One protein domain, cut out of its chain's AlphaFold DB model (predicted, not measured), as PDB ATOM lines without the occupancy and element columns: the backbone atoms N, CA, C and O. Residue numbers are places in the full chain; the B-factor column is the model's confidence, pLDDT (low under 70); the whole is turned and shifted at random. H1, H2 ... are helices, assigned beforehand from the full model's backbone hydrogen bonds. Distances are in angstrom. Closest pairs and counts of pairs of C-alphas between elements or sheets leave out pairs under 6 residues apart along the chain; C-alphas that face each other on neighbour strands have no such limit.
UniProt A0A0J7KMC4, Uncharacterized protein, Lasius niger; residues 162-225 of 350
ATOM      1  N   ASN A 162      26.428  30.247  53.013       72.69
ATOM      2  CA  ASN A 162      26.312  28.953  52.341       72.69
ATOM      3  C   ASN A 162      25.086  28.139  52.787       72.69
ATOM      4  O   ASN A 162      24.455  27.500  51.949       72.69
ATOM      5  N   THR A 163      24.697  28.189  54.067       71.88
ATOM      6  CA  THR A 163      23.468  27.518  54.541       71.88
ATOM      7  C   THR A 163      22.203  28.153  53.971       71.88
ATOM      8  O   THR A 163      21.274  27.429  53.623       71.88
ATOM      9  N   VAL A 164      22.180  29.481  53.815       70.19
ATOM     10  CA  VAL A 164      21.046  30.199  53.208       70.19
ATOM     11  C   VAL A 164      20.892  29.794  51.744       70.19
ATOM     12  O   VAL A 164      19.789  29.491  51.306       70.19
ATOM     13  N   ASN A 165      22.001  29.724  51.002       78.38
ATOM     14  CA  ASN A 165      21.979  29.397  49.576       78.38
ATOM     15  C   ASN A 165      21.591  27.925  49.325       78.38
ATOM     16  O   ASN A 165      20.783  27.623  48.447       78.38
ATOM     17  N   LEU A 166      22.087  27.007  50.167       79.75
ATOM     18  CA  LEU A 166      21.661  25.604  50.153       79.75
ATOM     19  C   LEU A 166      20.163  25.470  50.440       79.75
ATOM     20  O   LEU A 166      19.468  24.792  49.687       79.75
ATOM     21  N   LEU A 167      19.645  26.148  51.465       75.56
ATOM     22  CA  LEU A 167      18.211  26.135  51.765       75.56
ATOM     23  C   LEU A 167      17.386  26.742  50.630       75.56
ATOM     24  O   LEU A 167      16.423  26.117  50.201       75.56
ATOM     25  N   ALA A 168      17.795  27.895  50.091       74.25
ATOM     26  CA  ALA A 168      17.116  28.571  48.987       74.25
ATOM     27  C   ALA A 168      17.005  27.688  47.732       74.25
ATOM     28  O   ALA A 168      15.965  27.691  47.068       74.25
ATOM     29  N   SER A 169      18.038  26.888  47.438       78.31
ATOM     30  CA  SER A 169      18.024  25.926  46.324       78.31
ATOM     31  C   SER A 169      17.037  24.769  46.527       78.31
ATOM     32  O   SER A 169      16.511  24.236  45.552       78.31
ATOM     33  N   GLN A 170      16.749  24.412  47.782       77.31
ATOM     34  CA  GLN A 170      15.804  23.353  48.151       77.31
ATOM     35  C   GLN A 170      14.373  23.874  48.340       77.31
ATOM     36  O   GLN A 170      13.441  23.079  48.485       77.31
ATOM     37  N   LEU A 171      14.174  25.199  48.356       77.38
ATOM     38  CA  LEU A 171      12.837  25.768  48.455       77.38
ATOM     39  C   LEU A 171      12.073  25.536  47.144       77.38
ATOM     40  O   LEU A 171      12.579  25.905  46.073       77.38
ATOM     41  N   PRO A 172      10.843  24.993  47.216       74.94
ATOM     42  CA  PRO A 172       9.981  24.867  46.049       74.94
ATOM     43  C   PRO A 172       9.818  26.220  45.350       74.94
ATOM     44  O   PRO A 172       9.856  27.272  45.988       74.94
ATOM     45  N   GLU A 173       9.636  26.209  44.038       74.69
ATOM     46  CA  GLU A 173       9.263  27.416  43.301       74.69
ATOM     47  C   GLU A 173       7.792  27.748  43.589       74.69
ATOM     48  O   GLU A 173       6.946  26.848  43.626       74.69
ATOM     49  N   LEU A 174       7.493  29.020  43.866       73.12
ATOM     50  CA  LEU A 174       6.123  29.476  44.079       73.12
ATOM     51  C   LEU A 174       5.460  29.612  42.705       73.12
ATOM     52  O   LEU A 174       5.829  30.490  41.932       73.12
ATOM     53  N   SER A 175       4.496  28.742  42.396       64.12
ATOM     54  CA  SER A 175       3.793  28.767  41.102       64.12
ATOM     55  C   SER A 175       2.739  29.881  40.995       64.12
ATOM     56  O   SER A 175       2.140  30.044  39.936       64.12
ATOM     57  N   GLY A 176       2.549  30.668  42.060       51.00
ATOM     58  CA  GLY A 176       2.013  32.029  42.016       51.00
ATOM     59  C   GLY A 176       0.614  32.214  41.436       51.00
ATOM     60  O   GLY A 176       0.347  33.301  40.934       51.00
ATOM     61  N   LYS A 177      -0.261  31.200  41.468       53.22
ATOM     62  CA  LYS A 177      -1.582  31.327  40.845       53.22
ATOM     63  C   LYS A 177      -2.750  31.373  41.832       53.22
ATOM     64  O   LYS A 177      -3.622  32.215  41.653       53.22
ATOM     65  N   ASP A 178      -2.722  30.563  42.890       61.22
ATOM     66  CA  ASP A 178      -3.815  30.491  43.868       61.22
ATOM     67  C   ASP A 178      -3.316  30.692  45.309       61.22
ATOM     68  O   ASP A 178      -2.210  30.274  45.659       61.22
ATOM     69  N   ASP A 179      -4.159  31.234  46.195       63.97
ATOM     70  CA  ASP A 179      -3.859  31.338  47.638       63.97
ATOM     71  C   ASP A 179      -3.542  29.962  48.264       63.97
ATOM     72  O   ASP A 179      -2.730  29.841  49.183       63.97
ATOM     73  N   ASN A 180      -4.125  28.892  47.710       66.56
ATOM     74  CA  ASN A 180      -3.843  27.514  48.113       66.56
ATOM     75  C   ASN A 180      -2.396  27.085  47.802       66.56
ATOM     76  O   ASN A 180      -1.830  26.276  48.542       66.56
ATOM     77  N   ASP A 181      -1.784  27.622  46.741       75.44
ATOM     78  CA  ASP A 181      -0.385  27.339  46.400       75.44
ATOM     79  C   ASP A 181       0.573  28.010  47.378       75.44
ATOM     80  O   ASP A 181       1.622  27.445  47.693       75.44
ATOM     81  N   VAL A 182       0.200  29.186  47.890       74.56
ATOM     82  CA  VAL A 182       0.971  29.900  48.910       74.56
ATOM     83  C   VAL A 182       1.006  29.085  50.201       74.56
ATOM     84  O   VAL A 182       2.087  28.828  50.728       74.56
ATOM     85  N   GLU A 183      -0.140  28.578  50.661       78.19
ATOM     86  CA  GLU A 183      -0.215  27.764  51.881       78.19
ATOM     87  C   GLU A 183       0.568  26.446  51.738       78.19
ATOM     88  O   GLU A 183       1.328  26.040  52.624       78.19
ATOM     89  N   LEU A 184       0.456  25.788  50.575       80.62
ATOM     90  CA  LEU A 184       1.198  24.561  50.285       80.62
ATOM     91  C   LEU A 184       2.710  24.813  50.176       80.62
ATOM     92  O   LEU A 184       3.520  23.956  50.553       80.62
ATOM     93  N   TRP A 185       3.098  25.974  49.643       84.31
ATOM     94  CA  TRP A 185       4.485  26.416  49.563       84.31
ATOM     95  C   TRP A 185       5.053  26.677  50.957       84.31
ATOM     96  O   TRP A 185       6.079  26.085  51.291       84.31
ATOM     97  N   ILE A 186       4.343  27.432  51.800       83.69
ATOM     98  CA  ILE A 186       4.701  27.662  53.209       83.69
ATOM     99  C   ILE A 186       4.885  26.319  53.928       83.69
ATOM    100  O   ILE A 186       5.943  26.061  54.505       83.69
ATOM    101  N   GLN A 187       3.927  25.395  53.802       85.81
ATOM    102  CA  GLN A 187       4.001  24.083  54.453       85.81
ATOM    103  C   GLN A 187       5.218  23.251  53.996       85.81
ATOM    104  O   GLN A 187       5.820  22.510  54.786       85.81
ATOM    105  N   LYS A 188       5.592  23.340  52.712       84.31
ATOM    106  CA  LYS A 188       6.786  22.669  52.173       84.31
ATOM    107  C   LYS A 188       8.072  23.327  52.662       84.31
ATOM    108  O   LYS A 188       8.975  22.598  53.073       84.31
ATOM    109  N   VAL A 189       8.141  24.656  52.649       82.50
ATOM    110  CA  VAL A 189       9.271  25.436  53.173       82.50
ATOM    111  C   VAL A 189       9.517  25.044  54.632       82.50
ATOM    112  O   VAL A 189      10.608  24.577  54.963       82.50
ATOM    113  N   GLU A 190       8.480  25.065  55.477       87.00
ATOM    114  CA  GLU A 190       8.566  24.631  56.878       87.00
ATOM    115  C   GLU A 190       9.069  23.191  57.039       87.00
ATOM    116  O   GLU A 190       9.825  22.877  57.960       87.00
ATOM    117  N   ARG A 191       8.635  22.272  56.166       87.19
ATOM    118  CA  ARG A 191       9.104  20.879  56.202       87.19
ATOM    119  C   ARG A 191      10.599  20.792  55.905       87.19
ATOM    120  O   ARG A 191      11.297  20.086  56.628       87.19
ATOM    121  N   VAL A 192      11.078  21.496  54.881       81.25
ATOM    122  CA  VAL A 192      12.504  21.542  54.509       81.25
ATOM    123  C   VAL A 192      13.340  22.065  55.681       81.25
ATOM    124  O   VAL A 192      14.359  21.476  56.031       81.25
ATOM    125  N   ILE A 193      12.859  23.091  56.378       84.31
ATOM    126  CA  ILE A 193      13.541  23.661  57.549       84.31
ATOM    127  C   ILE A 193      13.591  22.695  58.717       84.31
ATOM    128  O   ILE A 193      14.654  22.518  59.307       84.31
ATOM    129  N   ARG A 194      12.467  22.035  59.026       87.00
ATOM    130  CA  ARG A 194      12.421  21.010  60.079       87.00
ATOM    131  C   ARG A 194      13.411  19.879  59.804       87.00
ATOM    132  O   ARG A 194      14.040  19.398  60.737       87.00
ATOM    133  N   ILE A 195      13.571  19.482  58.539       88.62
ATOM    134  CA  ILE A 195      14.531  18.443  58.132       88.62
ATOM    135  C   ILE A 195      15.977  18.929  58.295       88.62
ATOM    136  O   ILE A 195      16.825  18.175  58.763       88.62
ATOM    137  N   HIS A 196      16.263  20.180  57.931       81.69
ATOM    138  CA  HIS A 196      17.618  20.736  57.984       81.69
ATOM    139  C   HIS A 196      17.992  21.377  59.329       81.69
ATOM    140  O   HIS A 196      19.133  21.802  59.493       81.69
ATOM    141  N   GLY A 197      17.061  21.456  60.285       88.25
ATOM    142  CA  GLY A 197      17.282  22.098  61.584       88.25
ATOM    143  C   GLY A 197      17.611  23.591  61.478       88.25
ATOM    144  O   GLY A 197      18.329  24.122  62.323       88.25
ATOM    145  N   ALA A 198      17.146  24.260  60.421       85.88
ATOM    146  CA  ALA A 198      17.461  25.664  60.184       85.88
ATOM    147  C   ALA A 198      16.640  26.592  61.096       85.88
ATOM    148  O   ALA A 198      15.511  26.276  61.470       85.88
ATOM    149  N   SER A 199      17.202  27.750  61.454       88.62
ATOM    150  CA  SER A 199      16.477  28.767  62.228       88.62
ATOM    151  C   SER A 199      15.372  29.421  61.388       88.62
ATOM    152  O   SER A 199      15.521  29.592  60.175       88.62
ATOM    153  N   GLN A 200      14.298  29.854  62.049       81.38
ATOM    154  CA  GLN A 200      13.197  30.611  61.446       81.38
ATOM    155  C   GLN A 200      13.687  31.881  60.723       81.38
ATOM    156  O   GLN A 200      13.154  32.246  59.681       81.38
ATOM    157  N   ASP A 201      14.747  32.521  61.220       85.00
ATOM    158  CA  ASP A 201      15.314  33.722  60.587       85.00
ATOM    159  C   ASP A 201      15.969  33.401  59.234       85.00
ATOM    160  O   ASP A 201      15.882  34.174  58.281       85.00
ATOM    161  N   VAL A 202      16.585  32.219  59.122       81.00
ATOM    162  CA  VAL A 202      17.191  31.721  57.877       81.00
ATOM    163  C   VAL A 202      16.107  31.383  56.856       81.00
ATOM    164  O   VAL A 202      16.280  31.650  55.668       81.00
ATOM    165  N   MET A 203      14.977  30.839  57.317       83.56
ATOM    166  CA  MET A 203      13.797  30.644  56.476       83.56
ATOM    167  C   MET A 203      13.298  31.961  55.918       83.56
ATOM    168  O   MET A 203      13.090  32.055  54.713       83.56
ATOM    169  N   LEU A 204      13.079  32.945  56.791       80.88
ATOM    170  CA  LEU A 204      12.495  34.216  56.391       80.88
ATOM    171  C   LEU A 204      13.368  34.893  55.330       80.88
ATOM    172  O   LEU A 204      12.845  35.368  54.327       80.88
ATOM    173  N   LEU A 205      14.693  34.832  55.504       79.25
ATOM    174  CA  LEU A 205      15.662  35.374  54.554       79.25
ATOM    175  C   LEU A 205      15.698  34.615  53.214       79.25
ATOM    176  O   LEU A 205      15.829  35.223  52.154       79.25
ATOM    177  N   ALA A 206      15.586  33.284  53.232       74.69
ATOM    178  CA  ALA A 206      15.540  32.485  52.003       74.69
ATOM    179  C   ALA A 206      14.200  32.645  51.257       74.69
ATOM    180  O   ALA A 206      14.168  32.690  50.027       74.69
ATOM    181  N   ALA A 207      13.097  32.751  52.002       76.31
ATOM    182  CA  ALA A 207      11.756  32.976  51.480       76.31
ATOM    183  C   ALA A 207      11.619  34.369  50.847       76.31
ATOM    184  O   ALA A 207      11.073  34.477  49.749       76.31
ATOM    185  N   SER A 208      12.162  35.414  51.488       78.69
ATOM    186  CA  SER A 208      12.117  36.782  50.955       78.69
ATOM    187  C   SER A 208      12.832  36.891  49.607       78.69
ATOM    188  O   SER A 208      12.269  37.443  48.669       78.69
ATOM    189  N   GLY A 209      14.002  36.258  49.456       74.75
ATOM    190  CA  GLY A 209      14.737  36.274  48.185       74.75
ATOM    191  C   GLY A 209      13.991  35.614  47.014       74.75
ATOM    192  O   GLY A 209      14.140  36.034  45.870       74.75
ATOM    193  N   LYS A 210      13.156  34.599  47.278       72.88
ATOM    194  CA  LYS A 210      12.316  33.959  46.244       72.88
ATOM    195  C   LYS A 210      11.079  34.791  45.895       72.88
ATOM    196  O   LYS A 210      10.655  34.771  44.740       72.88
ATOM    197  N   LEU A 211      10.514  35.514  46.863       73.50
ATOM    198  CA  LEU A 211       9.377  36.413  46.638       73.50
ATOM    199  C   LEU A 211       9.778  37.638  45.811       73.50
ATOM    200  O   LEU A 211       9.054  37.992  44.883       73.50
ATOM    201  N   ASP A 212      10.951  38.218  46.080       71.06
ATOM    202  CA  ASP A 212      11.472  39.356  45.312       71.06
ATOM    203  C   ASP A 212      11.624  39.009  43.822       71.06
ATOM    204  O   ASP A 212      11.214  39.783  42.960       71.06
ATOM    205  N   TYR A 213      12.105  37.802  43.506       68.81
ATOM    206  CA  TYR A 213      12.223  37.321  42.124       68.81
ATOM    207  C   TYR A 213      10.864  37.171  41.416       68.81
ATOM    208  O   TYR A 213      10.718  37.525  40.243       68.81
ATOM    209  N   ALA A 214       9.854  36.645  42.115       68.31
ATOM    210  CA  ALA A 214       8.511  36.490  41.556       68.31
ATOM    211  C   ALA A 214       7.850  37.854  41.294       68.31
ATOM    212  O   ALA A 214       7.250  38.062  40.237       68.31
ATOM    213  N   LEU A 215       8.016  38.798  42.227       70.38
ATOM    214  CA  LEU A 215       7.544  40.174  42.082       70.38
ATOM    215  C   LEU A 215       8.265  40.910  40.953       70.38
ATOM    216  O   LEU A 215       7.615  41.611  40.181       70.38
ATOM    217  N   GLU A 216       9.576  40.721  40.804       74.88
ATOM    218  CA  GLU A 216      10.351  41.306  39.707       74.88
ATOM    219  C   GLU A 216       9.862  40.795  38.347       74.88
ATOM    220  O   GLU A 216       9.632  41.592  37.437       74.88
ATOM    221  N   LYS A 217       9.611  39.485  38.208       69.31
ATOM    222  CA  LYS A 217       9.047  38.913  36.973       69.31
ATOM    223  C   LYS A 217       7.652  39.450  36.656       69.31
ATOM    224  O   LYS A 217       7.393  39.792  35.503       69.31
ATOM    225  N   LEU A 218       6.775  39.554  37.656       65.44
ATOM    226  CA  LEU A 218       5.442  40.147  37.490       65.44
ATOM    227  C   LEU A 218       5.530  41.623  37.093       65.44
ATOM    228  O   LEU A 218       4.870  42.053  36.148       65.44
ATOM    229  N   SER A 219       6.401  42.383  37.758       74.19
ATOM    230  CA  SER A 219       6.658  43.785  37.435       74.19
ATOM    231  C   SER A 219       7.211  43.945  36.018       74.19
ATOM    232  O   SER A 219       6.815  44.870  35.308       74.19
ATOM    233  N   LEU A 220       8.102  43.050  35.576       76.44
ATOM    234  CA  LEU A 220       8.643  43.060  34.219       76.44
ATOM    235  C   LEU A 220       7.528  42.811  33.193       76.44
ATOM    236  O   LEU A 220       7.403  43.579  32.242       76.44
ATOM    237  N   MET A 221       6.668  41.814  33.424       66.12
ATOM    238  CA  MET A 221       5.524  41.525  32.548       66.12
ATOM    239  C   MET A 221       4.544  42.702  32.455       66.12
ATOM    240  O   MET A 221       4.141  43.073  31.354       66.12
ATOM    241  N   GLN A 222       4.219  43.347  33.578       73.25
ATOM    242  CA  GLN A 222       3.344  44.526  33.591       73.25
ATOM    243  C   GLN A 222       3.981  45.731  32.881       73.25
ATOM    244  O   GLN A 222       3.303  46.474  32.169       73.25
ATOM    245  N   SER A 223       5.296  45.916  33.033       74.62
ATOM    246  CA  SER A 223       6.011  47.045  32.427       74.62
ATOM    247  C   SER A 223       6.099  46.965  30.901       74.62
ATOM    248  O   SER A 223       6.118  47.999  30.233       74.62
ATOM    249  N   LEU A 224       6.108  45.752  30.341       78.31
ATOM    250  CA  LEU A 224       6.266  45.538  28.904       78.31
ATOM    251  C   LEU A 224       4.972  45.753  28.107       78.31
ATOM    252  O   LEU A 224       5.043  45.795  26.881       78.31
ATOM    253  N   ARG A 225       3.814  45.923  28.773       77.88
ATOM    254  CA  ARG A 225       2.489  46.108  28.137       77.88
ATOM    255  C   ARG A 225       2.275  45.162  26.953       77.88
ATOM    256  O   ARG A 225       1.792  45.569  25.896       77.88
TER     257      ARG A 225
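What this domain is: This is residues 162 to 225 of the 350 residues of an uncharacterized protein of Lasius niger (UniProt A0A0J7KMC4). Two helices make an open V: the long H3 is one arm and sets the longest axis, and H2, joined to it by a tight turn, is the other. The short H1 packs on H3 near the closed end of the V, with residues 202 to 210 of H3, and the link of residues 171 to 178 leads from H1 to the far end of H2, while residues 219 to 225 stick out. The printed part has 64 residues with three named helices, in the order H1, H2, H3, and no named strand; the class is all helix. It is only just loose, close to compact, with a radius of gyration of the C-alphas of 12.9 A, and elongated, spanning 44 by 27 by 16 A.

How they stand to each other: H3, residues 200 to 223, touches H1, residues 162 to 170, with residues 202 to 210 alone; the closest C-alphas, of Ala 168 and Ala 206, are 5.2 A apart. These two run the same way at a steep tilt of 57 degrees. H2, residues 179 to 196, forms a helical hairpin with H3, opposite ways at a tilt of 36 degrees, only just steep. In it residues 189 to 193 touch residues 200 to 203, the closest C-alphas being those of Ile 193 and Met 203, 7.1 A apart. H1 and H2, also a helical hairpin, only just touch, with 3 pairs of C-alphas within 8 A; the closest, of Gln 170 and Val 192, are 7.4 A apart. Their tilt is steep, 45 degrees, opposite ways. The helix packing is mostly crossed, with no touching pair at a shallow tilt. Each O i to N i+4 pair is within hydrogen-bond range in H1 and H2, and 19 of 20 in H3.

Where its parts are: H3 measures 34.1 A from C-alpha 200 to C-alpha 223, which is at (6.011, 47.045, 32.427). H2 measures 26.1 A from C-alpha 179 to C-alpha 196. H1 measures 12.6 A, from C-alpha 162 at (26.312, 28.953, 52.341) to C-alpha 170.

The domain as a whole: The two C-alphas farthest apart, of Gly 197 and Arg 225, are 43.7 A apart. The printed part has no cut; the link H2 to H3 is tight and the link H1 to H2 short. Mean pLDDT of the printed part is 76.2, and it is under 70 at residues 175 to 180, 213 to 214, 217 to 218 and 221.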